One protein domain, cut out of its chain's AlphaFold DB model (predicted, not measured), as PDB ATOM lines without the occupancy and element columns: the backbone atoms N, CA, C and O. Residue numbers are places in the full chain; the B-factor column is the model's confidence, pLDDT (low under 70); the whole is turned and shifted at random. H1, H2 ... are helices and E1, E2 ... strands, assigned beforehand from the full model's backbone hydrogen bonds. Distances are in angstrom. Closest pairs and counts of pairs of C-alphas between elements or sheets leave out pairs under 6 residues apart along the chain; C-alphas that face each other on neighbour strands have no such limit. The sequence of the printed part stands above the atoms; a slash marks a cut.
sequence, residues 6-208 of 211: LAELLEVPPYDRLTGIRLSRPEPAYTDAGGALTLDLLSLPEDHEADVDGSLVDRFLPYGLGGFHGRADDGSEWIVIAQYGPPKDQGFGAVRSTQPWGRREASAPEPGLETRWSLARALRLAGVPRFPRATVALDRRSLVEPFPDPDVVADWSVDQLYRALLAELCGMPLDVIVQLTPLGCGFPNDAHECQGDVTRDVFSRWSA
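AT A GLANCE: This is residues 6 to 208 of the 211 residues of an uncharacterized protein of Isoptericola variabilis (strain 225) (UniProt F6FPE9). A twisted sheet of five strands is the middle of three layers, with helices on both faces: H2 and H3 on one, H5 and H7 on the other. H5, H6 and H7 make a cluster of crossed helices toward one end of the longest axis, and the long loop of residues 86 to 112 lies toward the other. The printed part has 203 residues, with seven named helices and five named strands in the order H1 E1 E2 H2 E3 E4 H3 E5 H4 H5 H6 H7. The sheet, E1 E3 E4 E2 E5, is antiparallel throughout; the class is mixed, with under half of the residues in named elements. The whole is compact, with a radius of gyration of the C-alphas of 16.9 A and spans of 51 by 39 by 32 A.

HOW THE PARTS SIT: H1, residues 6 to 9, only grazes the sheet. Edge strand E1, residues 17 to 23, pairs with E3, residues 64 to 71, N 22 and O 67 being 2.8 A apart. E2, residues 36 to 43, pairs with E4, residues 77 to 85, through N 38 and O 83, 2.7 A. Between E2 and E3 comes H2, residues 50 to 58, along the strands at a height of 7.9 A over the sheet. E3 and E4 form a hairpin, with N 80 and O 68 2.8 A apart. H3, residues 113 to 126, is on the same face and touches H2 at Ala 122 and Val 57, C-alphas 5.2 A apart, at a steep tilt of 53 degrees. Edge strand E5, residues 134 to 138, pairs with E2 through N 39 and O 136, 2.8 A. E2, H2, E3 and E4, H3, E5 are split strand-helix-strand units, each with another strand between its two parallel ones, and right-handed crossovers. H4, residues 140 to 144, grazes the sheet. The hub H5, residues 158 to 169, is on the opposite face from H2, at a height of 9.1 A; it touches H1, H4, H6, residues 174 to 183, and H7, residues 198 to 207, for instance at Ala 167 and Thr 199, C-alphas 5.7 A apart. H2, H3, H4, H5 and H7 have every O i to N i+4 pair within hydrogen-bond range, H6 4 of 6; H1 is too short for one.

IN THESE COORDINATES: H1 begins at C-alpha 6, (-25.788, -3.874, -5.046). E4 is 26.1 A long and H3 19.9 A. H7 ends at C-alpha 207, (-14.751, 10.473, -8.662).

THE WHOLE: The C-alphas of Gly 93 and Ala 191, the farthest apart, are 53.9 A apart. The printed part has no cut. Long links are E1 to E2, E4 to H3, H4 to H5 and H6 to H7. The pLDDT is under 70 in 45 residues, among them 86 to 113.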
ATOM      1  N   LEU A   6     -25.124  -4.301  -3.805       85.38
ATOM      2  CA  LEU A   6     -25.788  -3.874  -5.046       85.38
ATOM      3  C   LEU A   6     -25.218  -4.554  -6.297       85.38
ATOM      4  O   LEU A   6     -25.965  -4.791  -7.244       85.38
ATOM      5  N   ALA A   7     -23.918  -4.863  -6.311       81.38
ATOM      6  CA  ALA A   7     -23.291  -5.550  -7.437       81.38
ATOM      7  C   ALA A   7     -23.753  -7.011  -7.518       81.38
ATOM      8  O   ALA A   7     -24.063  -7.493  -8.606       81.38
ATOM      9  N   GLU A   8     -23.848  -7.685  -6.368       83.38
ATOM     10  CA  GLU A   8     -24.390  -9.042  -6.271       83.38
ATOM     11  C   GLU A   8     -25.866  -9.081  -6.680       83.38
ATOM     12  O   GLU A   8     -26.257  -9.879  -7.528       83.38
ATOM     13  N   LEU A   9     -26.670  -8.163  -6.139       82.00
ATOM     14  CA  LEU A   9     -28.113  -8.100  -6.356       82.00
ATOM     15  C   LEU A   9     -28.505  -7.883  -7.824       82.00
ATOM     16  O   LEU A   9     -29.496  -8.438  -8.296       82.00
ATOM     17  N   LEU A  10     -27.763  -7.034  -8.531       78.31
ATOM     18  CA  LEU A  10     -28.026  -6.700  -9.931       78.31
ATOM     19  C   LEU A  10     -27.321  -7.645 -10.909       78.31
ATOM     20  O   LEU A  10     -27.439  -7.451 -12.119       78.31
ATOM     21  N   GLU A  11     -26.588  -8.636 -10.391       77.69
ATOM     22  CA  GLU A  11     -25.747  -9.539 -11.176       77.69
ATOM     23  C   GLU A  11     -24.826  -8.764 -12.140       77.69
ATOM     24  O   GLU A  11     -24.628  -9.164 -13.293       77.69
ATOM     25  N   VAL A  12     -24.283  -7.623 -11.683       69.88
ATOM     26  CA  VAL A  12     -23.357  -6.822 -12.495       69.88
ATOM     27  C   VAL A  12     -22.118  -7.682 -12.759       69.88
ATOM     28  O   VAL A  12     -21.511  -8.169 -11.798       69.88
ATOM     29  N   PRO A  13     -21.739  -7.918 -14.029       65.12
ATOM     30  CA  PRO A  13     -20.597  -8.762 -14.339       65.12
ATOM     31  C   PRO A  13     -19.325  -8.279 -13.622       65.12
ATOM     32  O   PRO A  13     -19.088  -7.078 -13.524       65.12
ATOM     33  N   PRO A  14     -18.466  -9.193 -13.139       56.47
ATOM     34  CA  PRO A  14     -17.338  -8.859 -12.261       56.47
ATOM     35  C   PRO A  14     -16.253  -7.978 -12.901       56.47
ATOM     36  O   PRO A  14     -15.376  -7.485 -12.193       56.47
ATOM     37  N   TYR A  15     -16.284  -7.806 -14.220       58.44
ATOM     38  CA  TYR A  15     -15.337  -6.983 -14.967       58.44
ATOM     39  C   TYR A  15     -15.936  -5.644 -15.426       58.44
ATOM     40  O   TYR A  15     -15.209  -4.764 -15.885       58.44
ATOM     41  N   ASP A  16     -17.243  -5.449 -15.229       77.12
ATOM     42  CA  ASP A  16     -17.892  -4.183 -15.519       77.12
ATOM     43  C   ASP A  16     -17.360  -3.108 -14.572       77.12
ATOM     44  O   ASP A  16     -17.306  -3.258 -13.347       77.12
ATOM     45  N   ARG A  17     -16.962  -1.981 -15.153       84.56
ATOM     46  CA  ARG A  17     -16.393  -0.871 -14.403       84.56
ATOM     47  C   ARG A  17     -17.475   0.149 -14.103       84.56
ATOM     48  O   ARG A  17     -18.019   0.747 -15.026       84.56
ATOM     49  N   LEU A  18     -17.702   0.430 -12.823       89.88
ATOM     50  CA  LEU A  18     -18.441   1.615 -12.393       89.88
ATOM     51  C   LEU A  18     -17.707   2.880 -12.871       89.88
ATOM     52  O   LEU A  18     -16.523   3.055 -12.569       89.88
ATOM     53  N   THR A  19     -18.383   3.750 -13.619       90.94
ATOM     54  CA  THR A  19     -17.794   4.979 -14.185       90.94
ATOM     55  C   THR A  19     -18.469   6.254 -13.712       90.94
ATOM     56  O   THR A  19     -17.827   7.301 -13.754       90.94
ATOM     57  N   GLY A  20     -19.696   6.184 -13.193       92.06
ATOM     58  CA  GLY A  20     -20.325   7.354 -12.594       92.06
ATOM     59  C   GLY A  20     -21.474   7.042 -11.644       92.06
ATOM     60  O   GLY A  20     -22.081   5.972 -11.668       92.06
ATOM     61  N   ILE A  21     -21.765   8.026 -10.794       92.44
ATOM     62  CA  ILE A  21     -22.864   8.023  -9.826       92.44
ATOM     63  C   ILE A  21     -23.642   9.312 -10.022       92.44
ATOM     64  O   ILE A  21     -23.060  10.391 -10.142       92.44
ATOM     65  N   ARG A  22     -24.965   9.198 -10.024       91.50
ATOM     66  CA  ARG A  22     -25.887  10.322 -10.106       91.50
ATOM     67  C   ARG A  22     -26.792  10.283  -8.898       91.50
ATOM     68  O   ARG A  22     -27.411   9.268  -8.609       91.50
ATOM     69  N   LEU A  23     -26.891  11.399  -8.197       87.75
ATOM     70  CA  LEU A  23     -27.797  11.522  -7.066       87.75
ATOM     71  C   LEU A  23     -28.819  12.584  -7.419       87.75
ATOM     72  O   LEU A  23     -28.475  13.755  -7.596       87.75
ATOM     73  N   SER A  24     -30.076  12.177  -7.493       80.88
ATOM     74  CA  SER A  24     -31.172  13.133  -7.542       80.88
ATOM     75  C   SER A  24     -31.372  13.702  -6.139       80.88
ATOM     76  O   SER A  24     -31.081  13.051  -5.133       80.88
ATOM     77  N   ARG A  25     -31.826  14.954  -6.042       64.69
ATOM     78  CA  ARG A  25     -32.335  15.469  -4.768       64.69
ATOM     79  C   ARG A  25     -33.753  14.928  -4.613       64.69
ATOM     80  O   ARG A  25     -34.606  15.373  -5.380       64.69
ATOM     81  N   PRO A  26     -34.031  14.009  -3.676       55.81
ATOM     82  CA  PRO A  26     -35.418  13.708  -3.371       55.81
ATOM     83  C   PRO A  26     -36.082  14.975  -2.802       55.81
ATOM     84  O   PRO A  26     -35.568  15.588  -1.864       55.81
ATOM     85  N   GLU A  27     -37.214  15.389  -3.375       52.12
ATOM     86  CA  GLU A  27     -38.218  16.181  -2.644       52.12
ATOM     87  C   GLU A  27     -38.915  15.268  -1.607       52.12
ATOM     88  O   GLU A  27     -38.794  14.045  -1.696       52.12
ATOM     89  N   PRO A  28     -39.496  15.819  -0.523       48.03
ATOM     90  CA  PRO A  28     -39.240  15.336   0.827       48.03
ATOM     91  C   PRO A  28     -39.702  13.903   1.103       48.03
ATOM     92  O   PRO A  28     -40.821  13.514   0.788       48.03
ATOM     93  N   ALA A  29     -38.794  13.205   1.795       47.62
ATOM     94  CA  ALA A  29     -38.984  12.103   2.731       47.62
ATOM     95  C   ALA A  29     -40.234  11.257   2.490       47.62
ATOM     96  O   ALA A  29     -41.271  11.454   3.123       47.62
ATOM     97  N   TYR A  30     -40.090  10.224   1.662       52.94
ATOM     98  CA  TYR A  30     -40.955   9.070   1.814       52.94
ATOM     99  C   TYR A  30     -40.676   8.451   3.188       52.94
ATOM    100  O   TYR A  30     -39.730   7.688   3.381       52.94
ATOM    101  N   THR A  31     -41.468   8.860   4.175       49.94
ATOM    102  CA  THR A  31     -41.461   8.305   5.523       49.94
ATOM    103  C   THR A  31     -42.083   6.923   5.450       49.94
ATOM    104  O   THR A  31     -43.291   6.790   5.591       49.94
ATOM    105  N   ASP A  32     -41.265   5.930   5.123       53.31
ATOM    106  CA  ASP A  32     -41.408   4.511   5.462       53.31
ATOM    107  C   ASP A  32     -42.798   3.850   5.301       53.31
ATOM    108  O   ASP A  32     -43.123   2.856   5.946       53.31
ATOM    109  N   ALA A  33     -43.653   4.390   4.431       55.62
ATOM    110  CA  ALA A  33     -45.064   4.018   4.321       55.62
ATOM    111  C   ALA A  33     -45.273   2.725   3.507       55.62
ATOM    112  O   ALA A  33     -46.229   2.610   2.741       55.62
ATOM    113  N   GLY A  34     -44.351   1.766   3.630       65.38
ATOM    114  CA  GLY A  34     -44.381   0.492   2.910       65.38
ATOM    115  C   GLY A  34     -43.961   0.577   1.440       65.38
ATOM    116  O   GLY A  34     -44.225  -0.355   0.687       65.38
ATOM    117  N   GLY A  35     -43.328   1.670   1.007       75.06
ATOM    118  CA  GLY A  35     -42.799   1.799  -0.353       75.06
ATOM    119  C   GLY A  35     -41.604   0.879  -0.625       75.06
ATOM    120  O   GLY A  35     -40.990   0.339   0.298       75.06
ATOM    121  N   ALA A  36     -41.252   0.729  -1.901       82.56
ATOM    122  CA  ALA A  36     -40.128  -0.097  -2.337       82.56
ATOM    123  C   ALA A  36     -39.134   0.713  -3.175       82.56
ATOM    124  O   ALA A  36     -39.529   1.502  -4.040       82.56
ATOM    125  N   LEU A  37     -37.842   0.472  -2.945       86.50
ATOM    126  CA  LEU A  37     -36.778   0.904  -3.842       86.50
ATOM    127  C   LEU A  37     -36.778  -0.022  -5.053       86.50
ATOM    128  O   LEU A  37     -36.598  -1.224  -4.910       86.50
ATOM    129  N   THR A  38     -36.970   0.530  -6.241       87.31
ATOM    130  CA  THR A  38     -36.814  -0.171  -7.513       87.31
ATOM    131  C   THR A  38     -35.480   0.220  -8.139       87.31
ATOM    132  O   THR A  38     -35.166   1.407  -8.212       87.31
ATOM    133  N   LEU A  39     -34.712  -0.775  -8.570       88.56
ATOM    134  CA  LEU A  39     -33.474  -0.633  -9.324       88.56
ATOM    135  C   LEU A  39     -33.686  -1.253 -10.705       88.56
ATOM    136  O   LEU A  39     -33.886  -2.463 -10.817       88.56
ATOM    137  N   ASP A  40     -33.643  -0.433 -11.745       88.19
ATOM    138  CA  ASP A  40     -33.769  -0.864 -13.134       88.19
ATOM    139  C   ASP A  40     -32.402  -0.787 -13.815       88.19
ATOM    140  O   ASP A  40     -31.858   0.302 -13.984       88.19
ATOM    141  N   LEU A  41     -31.852  -1.939 -14.202       88.75
ATOM    142  CA  LEU A  41     -30.607  -2.057 -14.961       88.75
ATOM    143  C   LEU A  41     -30.921  -2.084 -16.458       88.75
ATOM    144  O   LEU A  41     -31.647  -2.961 -16.931       88.75
ATOM    145  N   LEU A  42     -30.332  -1.167 -17.217       88.50
ATOM    146  CA  LEU A  42     -30.458  -1.074 -18.666       88.50
ATOM    147  C   LEU A  42     -29.079  -1.164 -19.314       88.50
ATOM    148  O   LEU A  42     -28.149  -0.480 -18.894       88.50
ATOM    149  N   SER A  43     -28.972  -1.967 -20.368       88.19
ATOM    150  CA  SER A  43     -27.858  -1.883 -21.314       88.19
ATOM    151  C   SER A  43     -28.184  -0.830 -22.366       88.19
ATOM    152  O   SER A  43     -29.323  -0.761 -22.837       88.19
ATOM    153  N   LEU A  44     -27.198  -0.019 -22.723       88.69
ATOM    154  CA  LEU A  44     -27.341   1.039 -23.709       88.69
ATOM    155  C   LEU A  44     -26.801   0.592 -25.077       88.69
ATOM    156  O   LEU A  44     -25.811  -0.140 -25.134       88.69
ATOM    157  N   PRO A  45     -27.451   0.996 -26.184       86.06
ATOM    158  CA  PRO A  45     -26.886   0.828 -27.520       86.06
ATOM    159  C   PRO A  45     -25.608   1.661 -27.727       86.06
ATOM    160  O   PRO A  45     -25.292   2.542 -26.936       86.06
ATOM    161  N   GLU A  46     -24.882   1.405 -28.818       84.94
ATOM    162  CA  GLU A  46     -23.585   2.046 -29.105       84.94
ATOM    163  C   GLU A  46     -23.645   3.571 -29.312       84.94
ATOM    164  O   GLU A  46     -22.631   4.245 -29.154       84.94
ATOM    165  N   ASP A  47     -24.803   4.120 -29.689       88.00
ATOM    166  CA  ASP A  47     -25.029   5.554 -29.919       88.00
ATOM    167  C   ASP A  47     -25.537   6.306 -28.679       88.00
ATOM    168  O   ASP A  47     -25.896   7.481 -28.767       88.00
ATOM    169  N   HIS A  48     -25.553   5.630 -27.533       89.19
ATOM    170  CA  HIS A  48     -26.004   6.149 -26.254       89.19
ATOM    171  C   HIS A  48     -24.831   6.311 -25.282       89.19
ATOM    172  O   HIS A  48     -23.886   5.525 -25.289       89.19
ATOM    173  N   GLU A  49     -24.917   7.331 -24.429       91.06
ATOM    174  CA  GLU A  49     -23.905   7.637 -23.416       91.06
ATOM    175  C   GLU A  49     -24.555   7.611 -22.032       91.06
ATOM    176  O   GLU A  49     -25.453   8.400 -21.727       91.06
ATOM    177  N   ALA A  50     -24.088   6.717 -21.164       91.50
ATOM    178  CA  ALA A  50     -24.688   6.417 -19.872       91.50
ATOM    179  C   ALA A  50     -24.844   7.627 -18.956       91.50
ATOM    180  O   ALA A  50     -25.871   7.758 -18.273       91.50
ATOM    181  N   ASP A  51     -23.842   8.503 -18.929       90.31
ATOM    182  CA  ASP A  51     -23.879   9.712 -18.117       90.31
ATOM    183  C   ASP A  51     -24.952  10.691 -18.619       90.31
ATOM    184  O   ASP A  51     -25.792  11.157 -17.839       90.31
ATOM    185  N   VAL A  52     -24.986  10.922 -19.936       91.38
ATOM    186  CA  VAL A  52     -25.917  11.838 -20.607       91.38
ATOM    187  C   VAL A  52     -27.349  11.329 -20.495       91.38
ATOM    188  O   VAL A  52     -28.229  12.036 -19.993       91.38
ATOM    189  N   ASP A  53     -27.584  10.093 -20.926       91.81
ATOM    190  CA  ASP A  53     -28.920   9.519 -21.011       91.81
ATOM    191  C   ASP A  53     -29.541   9.344 -19.646       91.81
ATOM    192  O   ASP A  53     -30.691   9.720 -19.427       91.81
ATOM    193  N   GLY A  54     -28.788   8.812 -18.689       90.88
ATOM    194  CA  GLY A  54     -29.365   8.623 -17.377       90.88
ATOM    195  C   GLY A  54     -29.553   9.946 -16.622       90.88
ATOM    196  O   GLY A  54     -30.553  10.076 -15.926       90.88
ATOM    197  N   SER A  55     -28.711  10.970 -16.841       89.31
ATOM    198  CA  SER A  55     -28.987  12.329 -16.337       89.31
ATOM    199  C   SER A  55     -30.262  12.924 -16.945       89.31
ATOM    200  O   SER A  55     -31.010  13.637 -16.272       89.31
ATOM    201  N   LEU A  56     -30.530  12.643 -18.223       90.12
ATOM    202  CA  LEU A  56     -31.753  13.071 -18.897       90.12
ATOM    203  C   LEU A  56     -32.979  12.320 -18.371       90.12
ATOM    204  O   LEU A  56     -34.013  12.940 -18.124       90.12
ATOM    205  N   VAL A  57     -32.862  11.008 -18.160       90.81
ATOM    206  CA  VAL A  57     -33.917  10.181 -17.571       90.81
ATOM    207  C   VAL A  57     -34.250  10.663 -16.161       90.81
ATOM    208  O   VAL A  57     -35.424  10.916 -15.892       90.81
ATOM    209  N   ASP A  58     -33.247  10.889 -15.308       88.69
ATOM    210  CA  ASP A  58     -33.418  11.340 -13.918       88.69
ATOM    211  C   ASP A  58     -34.253  12.630 -13.818       88.69
ATOM    212  O   ASP A  58     -35.082  12.767 -12.917       88.69
ATOM    213  N   ARG A  59     -34.138  13.547 -14.792       86.12
ATOM    214  CA  ARG A  59     -34.943  14.786 -14.845       86.12
ATOM    215  C   ARG A  59     -36.441  14.566 -15.039       86.12
ATOM    216  O   ARG A  59     -37.226  15.472 -14.763       86.12
ATOM    217  N   PHE A  60     -36.846  13.404 -15.540       86.56
ATOM    218  CA  PHE A  60     -38.247  13.064 -15.776       86.56
ATOM    219  C   PHE A  60     -38.806  12.077 -14.743       86.56
ATOM    220  O   PHE A  60     -39.965  11.677 -14.877       86.56
ATOM    221  N   LEU A  61     -38.024  11.683 -13.728       86.75
ATOM    222  CA  LEU A  61     -38.442  10.726 -12.706       86.75
ATOM    223  C   LEU A  61     -38.960  11.439 -11.444       86.75
ATOM    224  O   LEU A  61     -38.160  11.888 -10.628       86.75
ATOM    225  N   PRO A  62     -40.284  11.470 -11.202       81.06
ATOM    226  CA  PRO A  62     -40.849  12.055  -9.981       81.06
ATOM    227  C   PRO A  62     -40.472  11.282  -8.704       81.06
ATOM    228  O   PRO A  62     -40.532  11.829  -7.610       81.06
ATOM    229  N   TYR A  63     -40.069  10.015  -8.849       80.88
ATOM    230  CA  TYR A  63     -39.663   9.118  -7.759       80.88
ATOM    231  C   TYR A  63     -38.149   8.842  -7.749       80.88
ATOM    232  O   TYR A  63     -37.705   7.904  -7.092       80.88
ATOM    233  N   GLY A  64     -37.362   9.570  -8.549       87.88
ATOM    234  CA  GLY A  64     -35.949   9.264  -8.772       87.88
ATOM    235  C   GLY A  64     -35.077   9.564  -7.553       87.88
ATOM    236  O   GLY A  64     -35.060  10.689  -7.061       87.88
ATOM    237  N   LEU A  65     -34.298   8.575  -7.114       89.44
ATOM    238  CA  LEU A  65     -33.184   8.766  -6.174       89.44
ATOM    239  C   LEU A  65     -31.851   9.009  -6.903       89.44
ATOM    240  O   LEU A  65     -30.844   9.349  -6.285       89.44
ATOM    241  N   GLY A  66     -31.865   8.891  -8.232       91.50
ATOM    242  CA  GLY A  66     -30.694   8.944  -9.091       91.50
ATOM    243  C   GLY A  66     -30.341   7.541  -9.557       91.50
ATOM    244  O   GLY A  66     -31.218   6.752  -9.905       91.50
ATOM    245  N   GLY A  67     -29.059   7.217  -9.559       92.38
ATOM    246  CA  GLY A  67     -28.580   5.956 -10.078       92.38
ATOM    247  C   GLY A  67     -27.070   5.914 -10.186       92.38
ATOM    248  O   GLY A  67     -26.340   6.760  -9.672       92.38
ATOM    249  N   PHE A  68     -26.587   4.916 -10.899       93.50
ATOM    250  CA  PHE A  68     -25.173   4.764 -11.188       93.50
ATOM    251  C   PHE A  68     -25.010   4.059 -12.518       93.50
ATOM    252  O   PHE A  68     -25.961   3.498 -13.059       93.50
ATOM    253  N   HIS A  69     -23.825   4.153 -13.091       93.19
ATOM    254  CA  HIS A  69     -23.594   3.654 -14.426       93.19
ATOM    255  C   HIS A  69     -22.159   3.209 -14.616       93.19
ATOM    256  O   HIS A  69     -21.256   3.572 -13.853       93.19
ATOM    257  N   GLY A  70     -21.959   2.412 -15.650       91.50
ATOM    258  CA  GLY A  70     -20.677   1.817 -15.923       91.50
ATOM    259  C   GLY A  70     -20.540   1.356 -17.352       91.50
ATOM    260  O   GLY A  70     -21.389   1.600 -18.213       91.50
ATOM    261  N   ARG A  71     -19.421   0.684 -17.576       91.00
ATOM    262  CA  ARG A  71     -19.031   0.151 -18.868       91.00
ATOM    263  C   ARG A  71     -18.708  -1.325 -18.725       91.00
ATOM    264  O   ARG A  71     -17.952  -1.692 -17.823       91.00
ATOM    265  N   ALA A  72     -19.271  -2.137 -19.603       86.94
ATOM    266  CA  ALA A  72     -18.956  -3.548 -19.710       86.94
ATOM    267  C   ALA A  72     -17.623  -3.775 -20.438       86.94
ATOM    268  O   ALA A  72     -17.079  -2.875 -21.086       86.94
ATOM    269  N   ASP A  73     -17.106  -4.999 -20.347       85.00
ATOM    270  CA  ASP A  73     -15.842  -5.410 -20.978       85.00
ATOM    271  C   ASP A  73     -15.817  -5.249 -22.497       85.00
ATOM    272  O   ASP A  73     -14.776  -4.950 -23.084       85.00
ATOM    273  N   ASP A  74     -16.965  -5.452 -23.144       84.88
ATOM    274  CA  ASP A  74     -17.121  -5.272 -24.589       84.88
ATOM    275  C   ASP A  74     -17.164  -3.791 -25.002       84.88
ATOM    276  O   ASP A  74     -17.222  -3.468 -26.187       84.88
ATOM    277  N   GLY A  75     -17.092  -2.884 -24.027       86.56
ATOM    278  CA  GLY A  75     -17.133  -1.451 -24.224       86.56
ATOM    279  C   GLY A  75     -18.544  -0.874 -24.300       86.56
ATOM    280  O   GLY A  75     -18.632   0.352 -24.425       86.56
ATOM    281  N   SER A  76     -19.601  -1.688 -24.199       88.06
ATOM    282  CA  SER A  76     -20.980  -1.208 -24.070       88.06
ATOM    283  C   SER A  76     -21.204  -0.532 -22.721       88.06
ATOM    284  O   SER A  76     -20.518  -0.818 -21.738       88.06
ATOM    285  N   GLU A  77     -22.152   0.397 -22.669       91.62
ATOM    286  CA  GLU A  77     -22.483   1.108 -21.438       91.62
ATOM    287  C   GLU A  77     -23.779   0.584 -20.821       91.62
ATOM    288  O   GLU A  77     -24.660   0.045 -21.496       91.62
ATOM    289  N   TRP A  78     -23.898   0.737 -19.509       90.44
ATOM    290  CA  TRP A  78     -25.093   0.370 -18.769       90.44
ATOM    291  C   TRP A  78     -25.433   1.431 -17.737       90.44
ATOM    292  O   TRP A  78     -24.560   2.108 -17.195       90.44
ATOM    293  N   ILE A  79     -26.721   1.553 -17.441       92.19
ATOM    294  CA  ILE A  79     -27.247   2.461 -16.427       92.19
ATOM    295  C   ILE A  79     -28.128   1.691 -15.452       92.19
ATOM    296  O   ILE A  79     -28.926   0.844 -15.845       92.19
ATOM    297  N   VAL A  80     -28.004   2.014 -14.175       92.19
ATOM    298  CA  VAL A  80     -28.950   1.639 -13.131       92.19
ATOM    299  C   VAL A  80     -29.722   2.884 -12.746       92.19
ATOM    300  O   VAL A  80     -29.129   3.911 -12.414       92.19
ATOM    301  N   ILE A  81     -31.045   2.788 -12.791       91.88
ATOM    302  CA  ILE A  81     -31.963   3.837 -12.362       91.88
ATOM    303  C   ILE A  81     -32.599   3.398 -11.049       91.88
ATOM    304  O   ILE A  81     -33.172   2.315 -10.970       91.88
ATOM    305  N   ALA A  82     -32.513   4.250 -10.030       91.62
ATOM    306  CA  ALA A  82     -33.093   4.013  -8.720       91.62
ATOM    307  C   ALA A  82     -34.322   4.896  -8.496       91.62
ATOM    308  O   ALA A  82     -34.267   6.124  -8.606       91.62
ATOM    309  N   GLN A  83     -35.437   4.268  -8.132       89.50
ATOM    310  CA  GLN A  83     -36.682   4.954  -7.802       89.50
ATOM    311  C   GLN A  83     -37.264   4.444  -6.496       89.50
ATOM    312  O   GLN A  83     -37.350   3.237  -6.303       89.50
ATOM    313  N   TYR A  84     -37.749   5.332  -5.634       85.88
ATOM    314  CA  TYR A  84     -38.523   4.925  -4.464       85.88
ATOM    315  C   TYR A  84     -39.962   5.409  -4.585       85.88
ATOM    316  O   TYR A  84     -40.209   6.610  -4.674       85.88
ATOM    317  N   GLY A  85     -40.907   4.471  -4.610       77.19
ATOM    318  CA  GLY A  85     -42.320   4.773  -4.818       77.19
ATOM    319  C   GLY A  85     -43.257   4.020  -3.874       77.19
ATOM    320  O   GLY A  85     -42.820   3.121  -3.149       77.19
ATOM    321  N   PRO A  86     -44.549   4.394  -3.877       67.44
ATOM    322  CA  PRO A  86     -45.552   3.838  -2.975       67.44
ATOM    323  C   PRO A  86     -45.780   2.334  -3.203       67.44
ATOM    324  O   PRO A  86     -45.508   1.821  -4.299       67.44
ATOM    325  N   PRO A  87     -46.299   1.612  -2.190       64.50
ATOM    326  CA  PRO A  87     -46.612   0.195  -2.318       64.50
ATOM    327  C   PRO A  87     -47.661  -0.086  -3.400       64.50
ATOM    328  O   PRO A  87     -48.479   0.754  -3.782       64.50
ATOM    329  N   LYS A  88     -47.650  -1.333  -3.884       58.94
ATOM    330  CA  LYS A  88     -48.515  -1.846  -4.959       58.94
ATOM    331  C   LYS A  88     -50.016  -1.639  -4.717       58.94
ATOM    332  O   LYS A  88     -50.769  -1.516  -5.680       58.94
ATOM    333  N   ASP A  89     -50.461  -1.649  -3.467       54.59
ATOM    334  CA  ASP A  89     -51.872  -1.574  -3.074       54.59
ATOM    335  C   ASP A  89     -52.478  -0.163  -3.169       54.59
ATOM    336  O   ASP A  89     -53.695  -0.022  -3.053       54.59
ATOM    337  N   GLN A  90     -51.675   0.859  -3.485       50.38
ATOM    338  CA  GLN A  90     -52.148   2.226  -3.732       50.38
ATOM    339  C   GLN A  90     -52.273   2.594  -5.232       50.38
ATOM    340  O   GLN A  90     -52.701   3.704  -5.543       50.38
ATOM    341  N   GLY A  91     -51.979   1.679  -6.179       39.34
ATOM    342  CA  GLY A  91     -51.982   1.947  -7.634       39.34
ATOM    343  C   GLY A  91     -52.909   1.052  -8.485       39.34
ATOM    344  O   GLY A  91     -52.956  -0.167  -8.328       39.34
ATOM    345  N   PHE A  92     -53.637   1.655  -9.434       30.45
ATOM    346  CA  PHE A  92     -54.617   1.033 -10.347       30.45
ATOM    347  C   PHE A  92     -54.061  -0.097 -11.247       30.45
ATOM    348  O   PHE A  92     -53.339   0.183 -12.195       30.45
ATOM    349  N   GLY A  93     -54.561  -1.332 -11.090       29.92
ATOM    350  CA  GLY A  93     -54.691  -2.319 -12.182       29.92
ATOM    351  C   GLY A  93     -53.460  -3.186 -12.496       29.92
ATOM    352  O   GLY A  93     -52.488  -2.755 -13.102       29.92
ATOM    353  N   ALA A  94     -53.544  -4.474 -12.157       28.61
ATOM    354  CA  ALA A  94     -52.518  -5.475 -12.436       28.61
ATOM    355  C   ALA A  94     -52.198  -5.623 -13.939       28.61
ATOM    356  O   ALA A  94     -53.070  -5.964 -14.738       28.61
ATOM    357  N   VAL A  95     -50.918  -5.494 -14.301       32.66
ATOM    358  CA  VAL A  95     -50.370  -5.996 -15.569       32.66
ATOM    359  C   VAL A  95     -49.420  -7.146 -15.251       32.66
ATOM    360  O   VAL A  95     -48.496  -7.008 -14.449       32.66
ATOM    361  N   ARG A  96     -49.677  -8.309 -15.860       29.38
ATOM    362  CA  ARG A  96     -48.788  -9.476 -15.829       29.38
ATOM    363  C   ARG A  96     -47.440  -9.095 -16.445       29.38
ATOM    364  O   ARG A  96     -47.393  -8.731 -17.615       29.38
ATOM    365  N   SER A  97     -46.365  -9.234 -15.671       35.78
ATOM    366  CA  SER A  97     -45.006  -9.277 -16.209       35.78
ATOM    367  C   SER A  97     -44.882 -10.476 -17.152       35.78
ATOM    368  O   SER A  97     -45.155 -11.615 -16.765       35.78
ATOM    369  N   THR A  98     -44.504 -10.210 -18.397       33.88
ATOM    370  CA  THR A  98     -43.969 -11.204 -19.325       33.88
ATOM    371  C   THR A  98     -42.458 -11.031 -19.373       33.88
ATOM    372  O   THR A  98     -41.962 -10.326 -20.247       33.88
ATOM    373  N   GLN A  99     -41.726 -11.669 -18.458       37.22
ATOM    374  CA  GLN A  99     -40.344 -12.068 -18.721       37.22
ATOM    375  C   GLN A  99     -40.066 -13.482 -18.180       37.22
ATOM    376  O   GLN A  99     -40.553 -13.828 -17.099       37.22
ATOM    377  N   PRO A 100     -39.345 -14.319 -18.952       35.47
ATOM    378  CA  PRO A 100     -38.844 -15.612 -18.519       35.47
ATOM    379  C   PRO A 100     -37.447 -15.449 -17.886       35.47
ATOM    380  O   PRO A 100     -36.660 -14.635 -18.354       35.47
ATOM    381  N   TRP A 101     -37.140 -16.295 -16.898       33.00
ATOM    382  CA  TRP A 101     -35.831 -16.488 -16.235       33.00
ATOM    383  C   TRP A 101     -35.500 -15.543 -15.062       33.00
ATOM    384  O   TRP A 101     -35.562 -14.327 -15.176       33.00
ATOM    385  N   GLY A 102     -35.149 -16.154 -13.922       30.47
ATOM    386  CA  GLY A 102     -34.828 -15.508 -12.641       30.47
ATOM    387  C   GLY A 102     -35.733 -16.006 -11.510       30.47
ATOM    388  O   GLY A 102     -36.958 -15.965 -11.618       30.47
ATOM    389  N   ARG A 103     -35.147 -16.563 -10.447       33.31
ATOM    390  CA  ARG A 103     -35.833 -17.254  -9.342       33.31
ATOM    391  C   ARG A 103     -36.765 -16.275  -8.603       33.31
ATOM    392  O   ARG A 103     -36.325 -15.526  -7.746       33.31
ATOM    393  N   ARG A 104     -38.061 -16.278  -8.937       39.94
ATOM    394  CA  ARG A 104     -39.098 -15.560  -8.179       39.94
ATOM    395  C   ARG A 104     -39.167 -16.131  -6.765       39.94
ATOM    396  O   ARG A 104     -39.760 -17.191  -6.562       39.94
ATOM    397  N   GLU A 105     -38.604 -15.433  -5.789       38.06
ATOM    398  CA  GLU A 105     -39.045 -15.613  -4.413       38.06
ATOM    399  C   GLU A 105     -40.479 -15.093  -4.322       38.06
ATOM    400  O   GLU A 105     -40.782 -13.977  -4.740       38.06
ATOM    401  N   ALA A 106     -41.394 -15.921  -3.817       39.34
ATOM    402  CA  ALA A 106     -42.822 -15.603  -3.721       39.34
ATOM    403  C   ALA A 106     -43.130 -14.386  -2.815       39.34
ATOM    404  O   ALA A 106     -44.293 -14.004  -2.680       39.34
ATOM    405  N   SER A 107     -42.096 -13.800  -2.209       45.09
ATOM    406  CA  SER A 107     -42.128 -12.766  -1.177       45.09
ATOM    407  C   SER A 107     -41.516 -11.433  -1.619       45.09
ATOM    408  O   SER A 107     -41.598 -10.477  -0.854       45.09
ATOM    409  N   ALA A 108     -40.904 -11.350  -2.807       46.31
ATOM    410  CA  ALA A 108     -40.262 -10.116  -3.253       46.31
ATOM    411  C   ALA A 108     -41.314  -9.009  -3.478       46.31
ATOM    412  O   ALA A 108     -42.359  -9.278  -4.091       46.31
ATOM    413  N   PRO A 109     -41.070  -7.772  -3.010       53.22
ATOM    414  CA  PRO A 109     -41.967  -6.660  -3.284       53.22
ATOM    415  C   PRO A 109     -42.069  -6.458  -4.802       53.22
ATOM    416  O   PRO A 109     -41.094  -6.579  -5.536       53.22
ATOM    417  N   GLU A 110     -43.267  -6.179  -5.309       57.34
ATOM    418  CA  GLU A 110     -43.437  -5.820  -6.719       57.34
ATOM    419  C   GLU A 110     -43.338  -4.292  -6.839       57.34
ATOM    420  O   GLU A 110     -44.028  -3.599  -6.085       57.34
ATOM    421  N   PRO A 111     -42.549  -3.759  -7.792       60.38
ATOM    422  CA  PRO A 111     -42.517  -2.331  -8.079       60.38
ATOM    423  C   PRO A 111     -43.932  -1.765  -8.236       60.38
ATOM    424  O   PRO A 111     -44.769  -2.351  -8.939       60.38
ATOM    425  N   GLY A 112     -44.196  -0.617  -7.608       65.25
ATOM    426  CA  GLY A 112     -45.449   0.111  -7.784       65.25
ATOM    427  C   GLY A 112     -45.705   0.418  -9.264       65.25
ATOM    428  O   GLY A 112     -44.788   0.667 -10.047       65.25
ATOM    429  N   LEU A 113     -46.970   0.403  -9.689       67.50
ATOM    430  CA  LEU A 113     -47.317   0.702 -11.088       67.50
ATOM    431  C   LEU A 113     -46.885   2.117 -11.500       67.50
ATOM    432  O   LEU A 113     -46.508   2.339 -12.651       67.50
ATOM    433  N   GLU A 114     -46.875   3.049 -10.547       71.38
ATOM    434  CA  GLU A 114     -46.441   4.429 -10.753       71.38
ATOM    435  C   GLU A 114     -44.954   4.536 -11.101       71.38
ATOM    436  O   GLU A 114     -44.612   5.236 -12.057       71.38
ATOM    437  N   THR A 115     -44.070   3.807 -10.403       76.44
ATOM    438  CA  THR A 115     -42.628   3.834 -10.703       76.44
ATOM    439  C   THR A 115     -42.380   3.290 -12.105       76.44
ATOM    440  O   THR A 115     -41.799   3.990 -12.935       76.44
ATOM    441  N   ARG A 116     -42.978   2.142 -12.449       78.94
ATOM    442  CA  ARG A 116     -42.880   1.542 -13.793       78.94
ATOM    443  C   ARG A 116     -43.363   2.474 -14.909       78.94
ATOM    444  O   ARG A 116     -42.702   2.598 -15.941       78.94
ATOM    445  N   TRP A 117     -44.514   3.130 -14.741       80.00
ATOM    446  CA  TRP A 117     -45.022   4.072 -15.747       80.00
ATOM    447  C   TRP A 117     -44.180   5.337 -15.845       80.00
ATOM    448  O   TRP A 117     -43.955   5.830 -16.954       80.00
ATOM    449  N   SER A 118     -43.700   5.845 -14.711       83.88
ATOM    450  CA  SER A 118     -42.818   7.006 -14.690       83.88
ATOM    451  C   SER A 118     -41.505   6.722 -15.425       83.88
ATOM    452  O   SER A 118     -41.129   7.510 -16.291       83.88
ATOM    453  N   LEU A 119     -40.900   5.547 -15.213       87.50
ATOM    454  CA  LEU A 119     -39.711   5.109 -15.935       87.50
ATOM    455  C   LEU A 119     -39.974   4.967 -17.432       87.50
ATOM    456  O   LEU A 119     -39.268   5.550 -18.249       87.50
ATOM    457  N   ALA A 120     -41.028   4.242 -17.817       87.75
ATOM    458  CA  ALA A 120     -41.356   4.036 -19.228       87.75
ATOM    459  C   ALA A 120     -41.612   5.358 -19.976       87.75
ATOM    460  O   ALA A 120     -41.338   5.468 -21.181       87.75
ATOM    461  N   ARG A 121     -42.152   6.363 -19.273       88.12
ATOM    462  CA  ARG A 121     -42.321   7.726 -19.780       88.12
ATOM    463  C   ARG A 121     -40.984   8.460 -19.868       88.12
ATOM    464  O   ARG A 121     -40.728   9.054 -20.910       88.12
ATOM    465  N   ALA A 122     -40.158   8.406 -18.829       90.50
ATOM    466  CA  ALA A 122     -38.856   9.061 -18.791       90.50
ATOM    467  C   ALA A 122     -37.918   8.527 -19.884       90.50
ATOM    468  O   ALA A 122     -37.414   9.318 -20.674       90.50
ATOM    469  N   LEU A 123     -37.806   7.203 -20.036       91.19
ATOM    470  CA  LEU A 123     -37.039   6.565 -21.115       91.19
ATOM    471  C   LEU A 123     -37.518   7.019 -22.498       91.19
ATOM    472  O   LEU A 123     -36.720   7.366 -23.360       91.19
ATOM    473  N   ARG A 124     -38.843   7.097 -22.701       89.50
ATOM    474  CA  ARG A 124     -39.416   7.588 -23.965       89.50
ATOM    475  C   ARG A 124     -39.031   9.039 -24.247       89.50
ATOM    476  O   ARG A 124     -38.777   9.370 -25.398       89.50
ATOM    477  N   LEU A 125     -39.069   9.899 -23.232       90.25
ATOM    478  CA  LEU A 125     -38.730  11.316 -23.368       90.25
ATOM    479  C   LEU A 125     -37.228  11.524 -23.573       90.25
ATOM    480  O   LEU A 125     -36.849  12.436 -24.301       90.25
ATOM    481  N   ALA A 126     -36.404  10.666 -22.974       87.88
ATOM    482  CA  ALA A 126     -34.957  10.669 -23.134       87.88
ATOM    483  C   ALA A 126     -34.486  10.030 -24.453       87.88
ATOM    484  O   ALA A 126     -33.322  10.149 -24.799       87.88
ATOM    485  N   GLY A 127     -35.373   9.358 -25.196       88.06
ATOM    486  CA  GLY A 127     -34.996   8.639 -26.414       88.06
ATOM    487  C   GLY A 127     -34.247   7.328 -26.158       88.06
ATOM    488  O   GLY A 127     -33.781   6.716 -27.109       88.06
ATOM    489  N   VAL A 128     -34.177   6.865 -24.907       85.56
ATOM    490  CA  VAL A 128     -33.492   5.623 -24.529       85.56
ATOM    491  C   VAL A 128     -34.379   4.420 -24.885       85.56
ATOM    492  O   VAL A 128     -35.531   4.349 -24.422       85.56
ATOM    493  N   PRO A 129     -33.901   3.467 -25.710       76.62
ATOM    494  CA  PRO A 129     -34.695   2.316 -26.110       76.62
ATOM    495  C   PRO A 129     -35.094   1.450 -24.913       76.62
ATOM    496  O   PRO A 129     -34.386   1.294 -23.921       76.62
ATOM    497  N   ARG A 130     -36.318   0.924 -24.992       69.12
ATOM    498  CA  ARG A 130     -37.011   0.299 -23.865       69.12
ATOM    499  C   ARG A 130     -36.586  -1.154 -23.708       69.12
ATOM    500  O   ARG A 130     -36.758  -1.911 -24.650       69.12
ATOM    501  N   PHE A 131     -36.111  -1.507 -22.518       64.75
ATOM    502  CA  PHE A 131     -36.557  -2.578 -21.609       64.75
ATOM    503  C   PHE A 131     -35.406  -2.819 -20.622       64.75
ATOM    504  O   PHE A 131     -34.303  -3.124 -21.075       64.75
ATOM    505  N   PRO A 132     -35.624  -2.686 -19.300       68.81
ATOM    506  CA  PRO A 132     -34.610  -3.078 -18.334       68.81
ATOM    507  C   PRO A 132     -34.201  -4.531 -18.577       68.81
ATOM    508  O   PRO A 132     -35.055  -5.403 -18.769       68.81
ATOM    509  N   ARG A 133     -32.892  -4.778 -18.583       75.50
ATOM    510  CA  ARG A 133     -32.320  -6.126 -18.569       75.50
ATOM    511  C   ARG A 133     -32.659  -6.824 -17.254       75.50
ATOM    512  O   ARG A 133     -32.884  -8.030 -17.252       75.50
ATOM    513  N   ALA A 134     -32.703  -6.063 -16.163       78.50
ATOM    514  CA  ALA A 134     -33.132  -6.530 -14.858       78.50
ATOM    515  C   ALA A 134     -33.874  -5.412 -14.120       78.50
ATOM    516  O   ALA A 134     -33.525  -4.238 -14.240       78.50
ATOM    517  N   THR A 135     -34.878  -5.798 -13.338       82.81
ATOM    518  CA  THR A 135     -35.559  -4.917 -12.387       82.81
ATOM    519  C   THR A 135     -35.569  -5.619 -11.042       82.81
ATOM    520  O   THR A 135     -36.087  -6.732 -10.932       82.81
ATOM    521  N   VAL A 136     -35.047  -4.953 -10.020       83.38
ATOM    522  CA  VAL A 136     -35.069  -5.432  -8.639       83.38
ATOM    523  C   VAL A 136     -35.894  -4.478  -7.797       83.38
ATOM    524  O   VAL A 136     -35.810  -3.267  -7.969       83.38
ATOM    525  N   ALA A 137     -36.697  -5.017  -6.888       83.69
ATOM    526  CA  ALA A 137     -37.412  -4.234  -5.895       83.69
ATOM    527  C   ALA A 137     -37.005  -4.683  -4.494       83.69
ATOM    528  O   ALA A 137     -36.976  -5.878  -4.206       83.69
ATOM    529  N   LEU A 138     -36.706  -3.710  -3.641       83.19
ATOM    530  CA  LEU A 138     -36.269  -3.890  -2.266       83.19
ATOM    531  C   LEU A 138     -37.227  -3.148  -1.345       83.19
ATOM    532  O   LEU A 138     -37.501  -1.960  -1.540       83.19
ATOM    533  N   ASP A 139     -37.732  -3.845  -0.337       82.19
ATOM    534  CA  ASP A 139     -38.403  -3.194   0.776       82.19
ATOM    535  C   ASP A 139     -37.357  -2.663   1.768       82.19
ATOM    536  O   ASP A 139     -36.148  -2.871   1.617       82.19
ATOM    537  N   ARG A 140     -37.813  -1.962   2.807       83.75
ATOM    538  CA  ARG A 140     -36.912  -1.460   3.849       83.75
ATOM    539  C   ARG A 140     -36.095  -2.571   4.503       83.75
ATOM    540  O   ARG A 140     -34.926  -2.355   4.806       83.75
ATOM    541  N   ARG A 141     -36.688  -3.742   4.737       83.94
ATOM    542  CA  ARG A 141     -36.001  -4.844   5.412       83.94
ATOM    543  C   ARG A 141     -34.821  -5.329   4.570       83.94
ATOM    544  O   ARG A 141     -33.732  -5.464   5.115       83.94
ATOM    545  N   SER A 142     -35.017  -5.517   3.268       85.75
ATOM    546  CA  SER A 142     -33.947  -5.887   2.336       85.75
ATOM    547  C   SER A 142     -32.877  -4.803   2.193       85.75
ATOM    548  O   SER A 142     -31.734  -5.120   1.892       85.75
ATOM    549  N   LEU A 143     -33.216  -3.527   2.411       87.50
ATOM    550  CA  LEU A 143     -32.226  -2.442   2.438       87.50
ATOM    551  C   LEU A 143     -31.386  -2.430   3.717       87.50
ATOM    552  O   LEU A 143     -30.254  -1.971   3.675       87.50
ATOM    553  N   VAL A 144     -31.934  -2.896   4.839       91.12
ATOM    554  CA  VAL A 144     -31.247  -2.932   6.140       91.12
ATOM    555  C   VAL A 144     -30.415  -4.207   6.314       91.12
ATOM    556  O   VAL A 144     -29.377  -4.168   6.964       91.12
ATOM    557  N   GLU A 145     -30.828  -5.323   5.712       89.62
ATOM    558  CA  GLU A 145     -30.158  -6.631   5.807       89.62
ATOM    559  C   GLU A 145     -28.632  -6.629   5.562       89.62
ATOM    560  O   GLU A 145     -27.937  -7.342   6.287       89.62
ATOM    561  N   PRO A 146     -28.068  -5.843   4.622       91.44
ATOM    562  CA  PRO A 146     -26.624  -5.842   4.371       91.44
ATOM    563  C   PRO A 146     -25.802  -5.179   5.483       91.44
ATOM    564  O   PRO A 146     -24.581  -5.333   5.527       91.44
ATOM    565  N   PHE A 147     -26.440  -4.402   6.365       93.69
ATOM    566  CA  PHE A 147     -25.742  -3.659   7.405       93.69
ATOM    567  C   PHE A 147     -25.352  -4.584   8.572       93.69
ATOM    568  O   PHE A 147     -26.177  -5.377   9.026       93.69
ATOM    569  N   PRO A 148     -24.122  -4.465   9.115       90.12
ATOM    570  CA  PRO A 148     -23.654  -5.320  10.212       90.12
ATOM    571  C   PRO A 148     -24.502  -5.232  11.484       90.12
ATOM    572  O   PRO A 148     -24.626  -6.218  12.208       90.12
ATOM    573  N   ASP A 149     -25.049  -4.046  11.761       90.56
ATOM    574  CA  ASP A 149     -25.920  -3.780  12.901       90.56
ATOM    575  C   ASP A 149     -27.189  -3.049  12.421       90.56
ATOM    576  O   ASP A 149     -27.141  -1.844  12.137       90.56
ATOM    577  N   PRO A 150     -28.320  -3.766  12.283       88.62
ATOM    578  CA  PRO A 150     -29.557  -3.197  11.766       88.62
ATOM    579  C   PRO A 150     -30.182  -2.172  12.720       88.62
ATOM    580  O   PRO A 150     -30.895  -1.281  12.258       88.62
ATOM    581  N   ASP A 151     -29.895  -2.247  14.026       90.62
ATOM    582  CA  ASP A 151     -30.467  -1.332  15.017       90.62
ATOM    583  C   ASP A 151     -29.859   0.072  14.890       90.62
ATOM    584  O   ASP A 151     -30.547   1.076  15.073       90.62
ATOM    585  N   VAL A 152     -28.585   0.170  14.494       92.12
ATOM    586  CA  VAL A 152     -27.893   1.460  14.312       92.12
ATOM    587  C   VAL A 152     -28.427   2.238  13.104       92.12
ATOM    588  O   VAL A 152     -28.392   3.470  13.085       92.12
ATOM    589  N   VAL A 153     -28.947   1.531  12.101       93.12
ATOM    590  CA  VAL A 153     -29.531   2.125  10.888       93.12
ATOM    591  C   VAL A 153     -31.061   2.107  10.898       93.12
ATOM    592  O   VAL A 153     -31.691   2.486   9.909       93.12
ATOM    593  N   ALA A 154     -31.679   1.717  12.018       88.62
ATOM    594  CA  ALA A 154     -33.128   1.569  12.139       88.62
ATOM    595  C   ALA A 154     -33.899   2.870  11.878       88.62
ATOM    596  O   ALA A 154     -35.019   2.808  11.376       88.62
ATOM    597  N   ASP A 155     -33.289   4.029  12.140       88.31
ATOM    598  CA  ASP A 155     -33.879   5.353  11.901       88.31
ATOM    599  C   ASP A 155     -33.427   5.992  10.575       88.31
ATOM    600  O   ASP A 155     -33.837   7.106  10.240       88.31
ATOM    601  N   TRP A 156     -32.583   5.316   9.785       90.88
ATOM    602  CA  TRP A 156     -32.117   5.863   8.511       90.88
ATOM    603  C   TRP A 156     -33.244   5.862   7.480       90.88
ATOM    604  O   TRP A 156     -33.979   4.887   7.311       90.88
ATOM    605  N   SER A 157     -33.379   6.958   6.743       87.75
ATOM    606  CA  SER A 157     -34.257   7.028   5.576       87.75
ATOM    607  C   SER A 157     -33.800   6.066   4.474       87.75
ATOM    608  O   SER A 157     -32.635   5.674   4.405       87.75
ATOM    609  N   VAL A 158     -34.707   5.715   3.558       86.75
ATOM    610  CA  VAL A 158     -34.363   4.880   2.393       86.75
ATOM    611  C   VAL A 158     -33.272   5.521   1.533       86.75
ATOM    612  O   VAL A 158     -32.399   4.816   1.041       86.75
ATOM    613  N   ASP A 159     -33.269   6.850   1.396       88.38
ATOM    614  CA  ASP A 159     -32.204   7.578   0.696       88.38
ATOM    615  C   ASP A 159     -30.844   7.409   1.399       88.38
ATOM    616  O   ASP A 159     -29.854   7.120   0.733       88.38
ATOM    617  N   GLN A 160     -30.792   7.488   2.734       91.62
ATOM    618  CA  GLN A 160     -29.559   7.233   3.494       91.62
ATOM    619  C   GLN A 160     -29.071   5.789   3.336       91.62
ATOM    620  O   GLN A 160     -27.889   5.576   3.066       91.62
ATOM    621  N   LEU A 161     -29.972   4.805   3.446       93.25
ATOM    622  CA  LEU A 161     -29.645   3.390   3.236       93.25
ATOM    623  C   LEU A 161     -29.101   3.162   1.816       93.25
ATOM    624  O   LEU A 161     -28.031   2.585   1.644       93.25
ATOM    625  N   TYR A 162     -29.789   3.684   0.798       93.25
ATOM    626  CA  TYR A 162     -29.375   3.574  -0.601       93.25
ATOM    627  C   TYR A 162     -28.008   4.222  -0.864       93.25
ATOM    628  O   TYR A 162     -27.144   3.603  -1.485       93.25
ATOM    629  N   ARG A 163     -27.767   5.439  -0.358       94.12
ATOM    630  CA  ARG A 163     -26.471   6.124  -0.506       94.12
ATOM    631  C   ARG A 163     -25.331   5.367   0.167       94.12
ATOM    632  O   ARG A 163     -24.235   5.334  -0.381       94.12
ATOM    633  N   ALA A 164     -25.568   4.749   1.320       95.38
ATOM    634  CA  ALA A 164     -24.557   3.932   1.983       95.38
ATOM    635  C   ALA A 164     -24.214   2.673   1.169       95.38
ATOM    636  O   ALA A 164     -23.037   2.375   0.983       95.38
ATOM    637  N   LEU A 165     -25.212   2.002   0.586       94.81
ATOM    638  CA  LEU A 165     -24.983   0.875  -0.328       94.81
ATOM    639  C   LEU A 165     -24.230   1.300  -1.607       94.81
ATOM    640  O   LEU A 165     -23.369   0.572  -2.099       94.81
ATOM    641  N   LEU A 166     -24.487   2.503  -2.134       94.19
ATOM    642  CA  LEU A 166     -23.684   3.070  -3.226       94.19
ATOM    643  C   LEU A 166     -22.244   3.386  -2.798       94.19
ATOM    644  O   LEU A 166     -21.313   3.201  -3.579       94.19
ATOM    645  N   ALA A 167     -22.038   3.878  -1.578       94.94
ATOM    646  CA  ALA A 167     -20.704   4.151  -1.048       94.94
ATOM    647  C   ALA A 167     -19.901   2.853  -0.824       94.94
ATOM    648  O   ALA A 167     -18.692   2.838  -1.069       94.94
ATOM    649  N   GLU A 168     -20.567   1.744  -0.484       94.88
ATOM    650  CA  GLU A 168     -19.966   0.404  -0.501       94.88
ATOM    651  C   GLU A 168     -19.494   0.008  -1.899       94.88
ATOM    652  O   GLU A 168     -18.356  -0.437  -2.065       94.88
ATOM    653  N   LEU A 169     -20.310   0.264  -2.923       91.25
ATOM    654  CA  LEU A 169     -19.924   0.044  -4.317       91.25
ATOM    655  C   LEU A 169     -18.695   0.883  -4.731       91.25
ATOM    656  O   LEU A 169     -17.925   0.472  -5.598       91.25
ATOM    657  N   CYS A 170     -18.464   2.027  -4.078       92.06
ATOM    658  CA  CYS A 170     -17.271   2.867  -4.261       92.06
ATOM    659  C   CYS A 170     -16.040   2.380  -3.482       92.06
ATOM    660  O   CYS A 170     -14.971   2.988  -3.585       92.06
ATOM    661  N   GLY A 171     -16.174   1.307  -2.702       91.38
ATOM    662  CA  GLY A 171     -15.097   0.687  -1.941       91.38
ATOM    663  C   GLY A 171     -15.018   1.082  -0.465       91.38
ATOM    664  O   GLY A 171     -14.025   0.728   0.168       91.38
ATOM    665  N   MET A 172     -16.009   1.789   0.099       94.31
ATOM    666  CA  MET A 172     -16.062   2.040   1.548       94.31
ATOM    667  C   MET A 172     -16.944   0.998   2.262       94.31
ATOM    668  O   MET A 172     -18.149   0.994   2.043       94.31
ATOM    669  N   PRO A 173     -16.396   0.150   3.150       95.31
ATOM    670  CA  PRO A 173     -17.183  -0.857   3.869       95.31
ATOM    671  C   PRO A 173     -18.355  -0.273   4.682       95.31
ATOM    672  O   PRO A 173     -18.222   0.797   5.281       95.31
ATOM    673  N   LEU A 174     -19.489  -0.986   4.743       95.62
ATOM    674  CA  LEU A 174     -20.700  -0.522   5.441       95.62
ATOM    675  C   LEU A 174     -20.488  -0.290   6.945       95.62
ATOM    676  O   LEU A 174     -21.036   0.663   7.494       95.62
ATOM    677  N   ASP A 175     -19.666  -1.105   7.611       95.62
ATOM    678  CA  ASP A 175     -19.299  -0.910   9.021       95.62
ATOM    679  C   ASP A 175     -18.555   0.415   9.240       95.62
ATOM    680  O   ASP A 175     -18.835   1.133  10.201       95.62
ATOM    681  N   VAL A 176     -17.654   0.773   8.322       96.12
ATOM    682  CA  VAL A 176     -16.933   2.052   8.341       96.12
ATOM    683  C   VAL A 176     -17.891   3.215   8.091       96.12
ATOM    684  O   VAL A 176     -17.831   4.210   8.811       96.12
ATOM    685  N   ILE A 177     -18.815   3.090   7.130       96.44
ATOM    686  CA  ILE A 177     -19.828   4.126   6.863       96.44
ATOM    687  C   ILE A 177     -20.651   4.389   8.126       96.44
ATOM    688  O   ILE A 177     -20.758   5.534   8.559       96.44
ATOM    689  N   VAL A 178     -21.178   3.334   8.755       95.94
ATOM    690  CA  VAL A 178     -21.985   3.435   9.979       95.94
ATOM    691  C   VAL A 178     -21.214   4.118  11.114       95.94
ATOM    692  O   VAL A 178     -21.763   4.996  11.779       95.94
ATOM    693  N   GLN A 179     -19.940   3.771  11.314       95.56
ATOM    694  CA  GLN A 179     -19.095   4.381  12.350       95.56
ATOM    695  C   GLN A 179     -18.819   5.869  12.103       95.56
ATOM    696  O   GLN A 179     -18.714   6.641  13.057       95.56
ATOM    697  N   LEU A 180     -18.681   6.276  10.840       96.12
ATOM    698  CA  LEU A 180     -18.335   7.645  10.470       96.12
ATOM    699  C   LEU A 180     -19.554   8.564  10.345       96.12
ATOM    700  O   LEU A 180     -19.402   9.777  10.490       96.12
ATOM    701  N   THR A 181     -20.759   8.027  10.113       94.44
ATOM    702  CA  THR A 181     -21.981   8.834   9.939       94.44
ATOM    703  C   THR A 181     -22.200   9.841  11.078       94.44
ATOM    704  O   THR A 181     -22.442  11.011  10.772       94.44
ATOM    705  N   PRO A 182     -22.039   9.487  12.373       93.75
ATOM    706  CA  PRO A 182     -22.157  10.448  13.474       93.75
ATOM    707  C   PRO A 182     -21.125  11.585  13.454       93.75
ATOM    708  O   PRO A 182     -21.362  12.633  14.050       93.75
ATOM    709  N   LEU A 183     -19.978  11.390  12.795       94.00
ATOM    710  CA  LEU A 183     -18.928  12.404  12.659       94.00
ATOM    711  C   LEU A 183     -19.194  13.369  11.497       94.00
ATOM    712  O   LEU A 183     -18.554  14.417  11.422       94.00
ATOM    713  N   GLY A 184     -20.106  13.020  10.583       94.31
ATOM    714  CA  GLY A 184     -20.446  13.833   9.415       94.31
ATOM    715  C   GLY A 184     -19.324  13.952   8.378       94.31
ATOM    716  O   GLY A 184     -19.374  14.849   7.544       94.31
ATOM    717  N   CYS A 185     -18.306  13.088   8.434       96.50
ATOM    718  CA  CYS A 185     -17.165  13.127   7.524       96.50
ATOM    719  C   CYS A 185     -16.630  11.720   7.236       96.50
ATOM    720  O   CYS A 185     -16.371  10.950   8.161       96.50
ATOM    721  N   GLY A 186     -16.449  11.392   5.955       95.31
ATOM    722  CA  GLY A 186     -15.979  10.084   5.492       95.31
ATOM    723  C   GLY A 186     -14.471   9.872   5.635       95.31
ATOM    724  O   GLY A 186     -14.009   8.733   5.643       95.31
ATOM    725  N   PHE A 187     -13.687  10.945   5.780       95.56
ATOM    726  CA  PHE A 187     -12.228  10.864   5.919       95.56
ATOM    727  C   PHE A 187     -11.699  11.844   6.976       95.56
ATOM    728  O   PHE A 187     -10.917  12.737   6.655       95.56
ATOM    729  N   PRO A 188     -12.086  11.697   8.256       94.00
ATOM    730  CA  PRO A 188     -11.779  12.685   9.297       94.00
ATOM    731  C   PRO A 188     -10.275  12.866   9.563       94.00
ATOM    732  O   PRO A 188      -9.866  13.887  10.111       94.00
ATOM    733  N   ASN A 189      -9.455  11.885   9.179       93.69
ATOM    734  CA  ASN A 189      -8.005  11.899   9.376       93.69
ATOM    735  C   ASN A 189      -7.215  12.346   8.132       93.69
ATOM    736  O   ASN A 189      -6.004  12.530   8.232       93.69
ATOM    737  N   ASP A 190      -7.876  12.533   6.985       93.31
ATOM    738  CA  ASP A 190      -7.233  12.937   5.733       93.31
ATOM    739  C   ASP A 190      -7.633  14.375   5.376       93.31
ATOM    740  O   ASP A 190      -8.804  14.749   5.443       93.31
ATOM    741  N   ALA A 191      -6.678  15.193   4.932       91.75
ATOM    742  CA  ALA A 191      -6.991  16.525   4.421       91.75
ATOM    743  C   ALA A 191      -7.756  16.422   3.087       91.75
ATOM    744  O   ALA A 191      -7.228  15.898   2.107       91.75
ATOM    745  N   HIS A 192      -8.988  16.933   3.051       92.88
ATOM    746  CA  HIS A 192      -9.841  16.979   1.861       92.88
ATOM    747  C   HIS A 192     -10.898  18.090   1.983       92.88
ATOM    748  O   HIS A 192     -11.094  18.667   3.056       92.88
ATOM    749  N   GLU A 193     -11.589  18.392   0.883       93.44
ATOM    750  CA  GLU A 193     -12.762  19.272   0.886       93.44
ATOM    751  C   GLU A 193     -13.988  18.500   1.397       93.44
ATOM    752  O   GLU A 193     -14.714  17.872   0.627       93.44
ATOM    753  N   CYS A 194     -14.180  18.510   2.719       93.88
ATOM    754  CA  CYS A 194     -15.285  17.816   3.382       93.88
ATOM    755  C   CYS A 194     -16.652  18.346   2.916       93.88
ATOM    756  O   CYS A 194     -16.917  19.550   2.932       93.88
ATOM    757  N   GLN A 195     -17.532  17.421   2.546       92.88
ATOM    758  CA  GLN A 195     -18.890  17.656   2.057       92.88
ATOM    759  C   GLN A 195     -19.932  17.688   3.188       92.88
ATOM    760  O   GLN A 195     -21.117  17.911   2.920       92.88
ATOM    761  N   GLY A 196     -19.508  17.450   4.435       92.06
ATOM    762  CA  GLY A 196     -20.377  17.401   5.617       92.06
ATOM    763  C   GLY A 196     -21.324  16.197   5.646       92.06
ATOM    764  O   GLY A 196     -22.338  16.238   6.339       92.06
ATOM    765  N   ASP A 197     -21.030  15.162   4.856       93.38
ATOM    766  CA  ASP A 197     -21.763  13.899   4.792       93.38
ATOM    767  C   ASP A 197     -20.813  12.781   4.341       93.38
ATOM    768  O   ASP A 197     -20.111  12.925   3.338       93.38
ATOM    769  N   VAL A 198     -20.820  11.651   5.055       95.56
ATOM    770  CA  VAL A 198     -19.914  10.518   4.792       95.56
ATOM    771  C   VAL A 198     -20.036  10.006   3.363       95.56
ATOM    772  O   VAL A 198     -19.025   9.813   2.693       95.56
ATOM    773  N   THR A 199     -21.260   9.799   2.872       95.00
ATOM    774  CA  THR A 199     -21.467   9.228   1.534       95.00
ATOM    775  C   THR A 199     -21.017  10.201   0.449       95.00
ATOM    776  O   THR A 199     -20.370   9.793  -0.514       95.00
ATOM    777  N   ARG A 200     -21.258  11.506   0.630       93.38
ATOM    778  CA  ARG A 200     -20.775  12.540  -0.297       93.38
ATOM    779  C   ARG A 200     -19.255  12.642  -0.329       93.38
ATOM    780  O   ARG A 200     -18.705  12.786  -1.420       93.38
ATOM    781  N   ASP A 201     -18.586  12.526   0.816       95.19
ATOM    782  CA  ASP A 201     -17.120  12.481   0.867       95.19
ATOM    783  C   ASP A 201     -16.592  11.287   0.067       95.19
ATOM    784  O   ASP A 201     -15.699  11.446  -0.770       95.19
ATOM    785  N   VAL A 202     -17.184  10.100   0.259       95.31
ATOM    786  CA  VAL A 202     -16.826   8.886  -0.493       95.31
ATOM    787  C   VAL A 202     -16.972   9.103  -1.995       95.31
ATOM    788  O   VAL A 202     -16.029   8.833  -2.738       95.31
ATOM    789  N   PHE A 203     -18.109   9.633  -2.453       94.44
ATOM    790  CA  PHE A 203     -18.348   9.881  -3.878       94.44
ATOM    791  C   PHE A 203     -17.390  10.925  -4.461       94.44
ATOM    792  O   PHE A 203     -16.906  10.763  -5.584       94.44
ATOM    793  N   SER A 204     -17.075  11.975  -3.700       92.56
ATOM    794  CA  SER A 204     -16.113  13.001  -4.113       92.56
ATOM    795  C   SER A 204     -14.712  12.408  -4.277       92.56
ATOM    796  O   SER A 204     -14.084  12.585  -5.321       92.56
ATOM    797  N   ARG A 205     -14.244  11.614  -3.305       93.00
ATOM    798  CA  ARG A 205     -12.931  10.958  -3.381       93.00
ATOM    799  C   ARG A 205     -12.869   9.894  -4.476       93.00
ATOM    800  O   ARG A 205     -11.834   9.752  -5.119       93.00
ATOM    801  N   TRP A 206     -13.950   9.145  -4.677       92.69
ATOM    802  CA  TRP A 206     -14.031   8.103  -5.700       92.69
ATOM    803  C   TRP A 206     -14.019   8.674  -7.125       92.69
ATOM    804  O   TRP A 206     -13.366   8.108  -7.999       92.69
ATOM    805  N   SER A 207     -14.691   9.809  -7.350       89.12
ATOM    806  CA  SER A 207     -14.751  10.473  -8.662       89.12
ATOM    807  C   SER A 207     -13.535  11.355  -8.973       89.12
ATOM    808  O   SER A 207     -13.333  11.737 -10.128       89.12
ATOM    809  N   ALA A 208     -12.706  11.670  -7.973       85.56
ATOM    810  CA  ALA A 208     -11.489  12.444  -8.169       85.56
ATOM    811  C   ALA A 208     -10.513  11.730  -9.132       85.56
ATOM    812  O   ALA A 208     -10.317  10.513  -9.029       85.56
TER     813      ALA A 208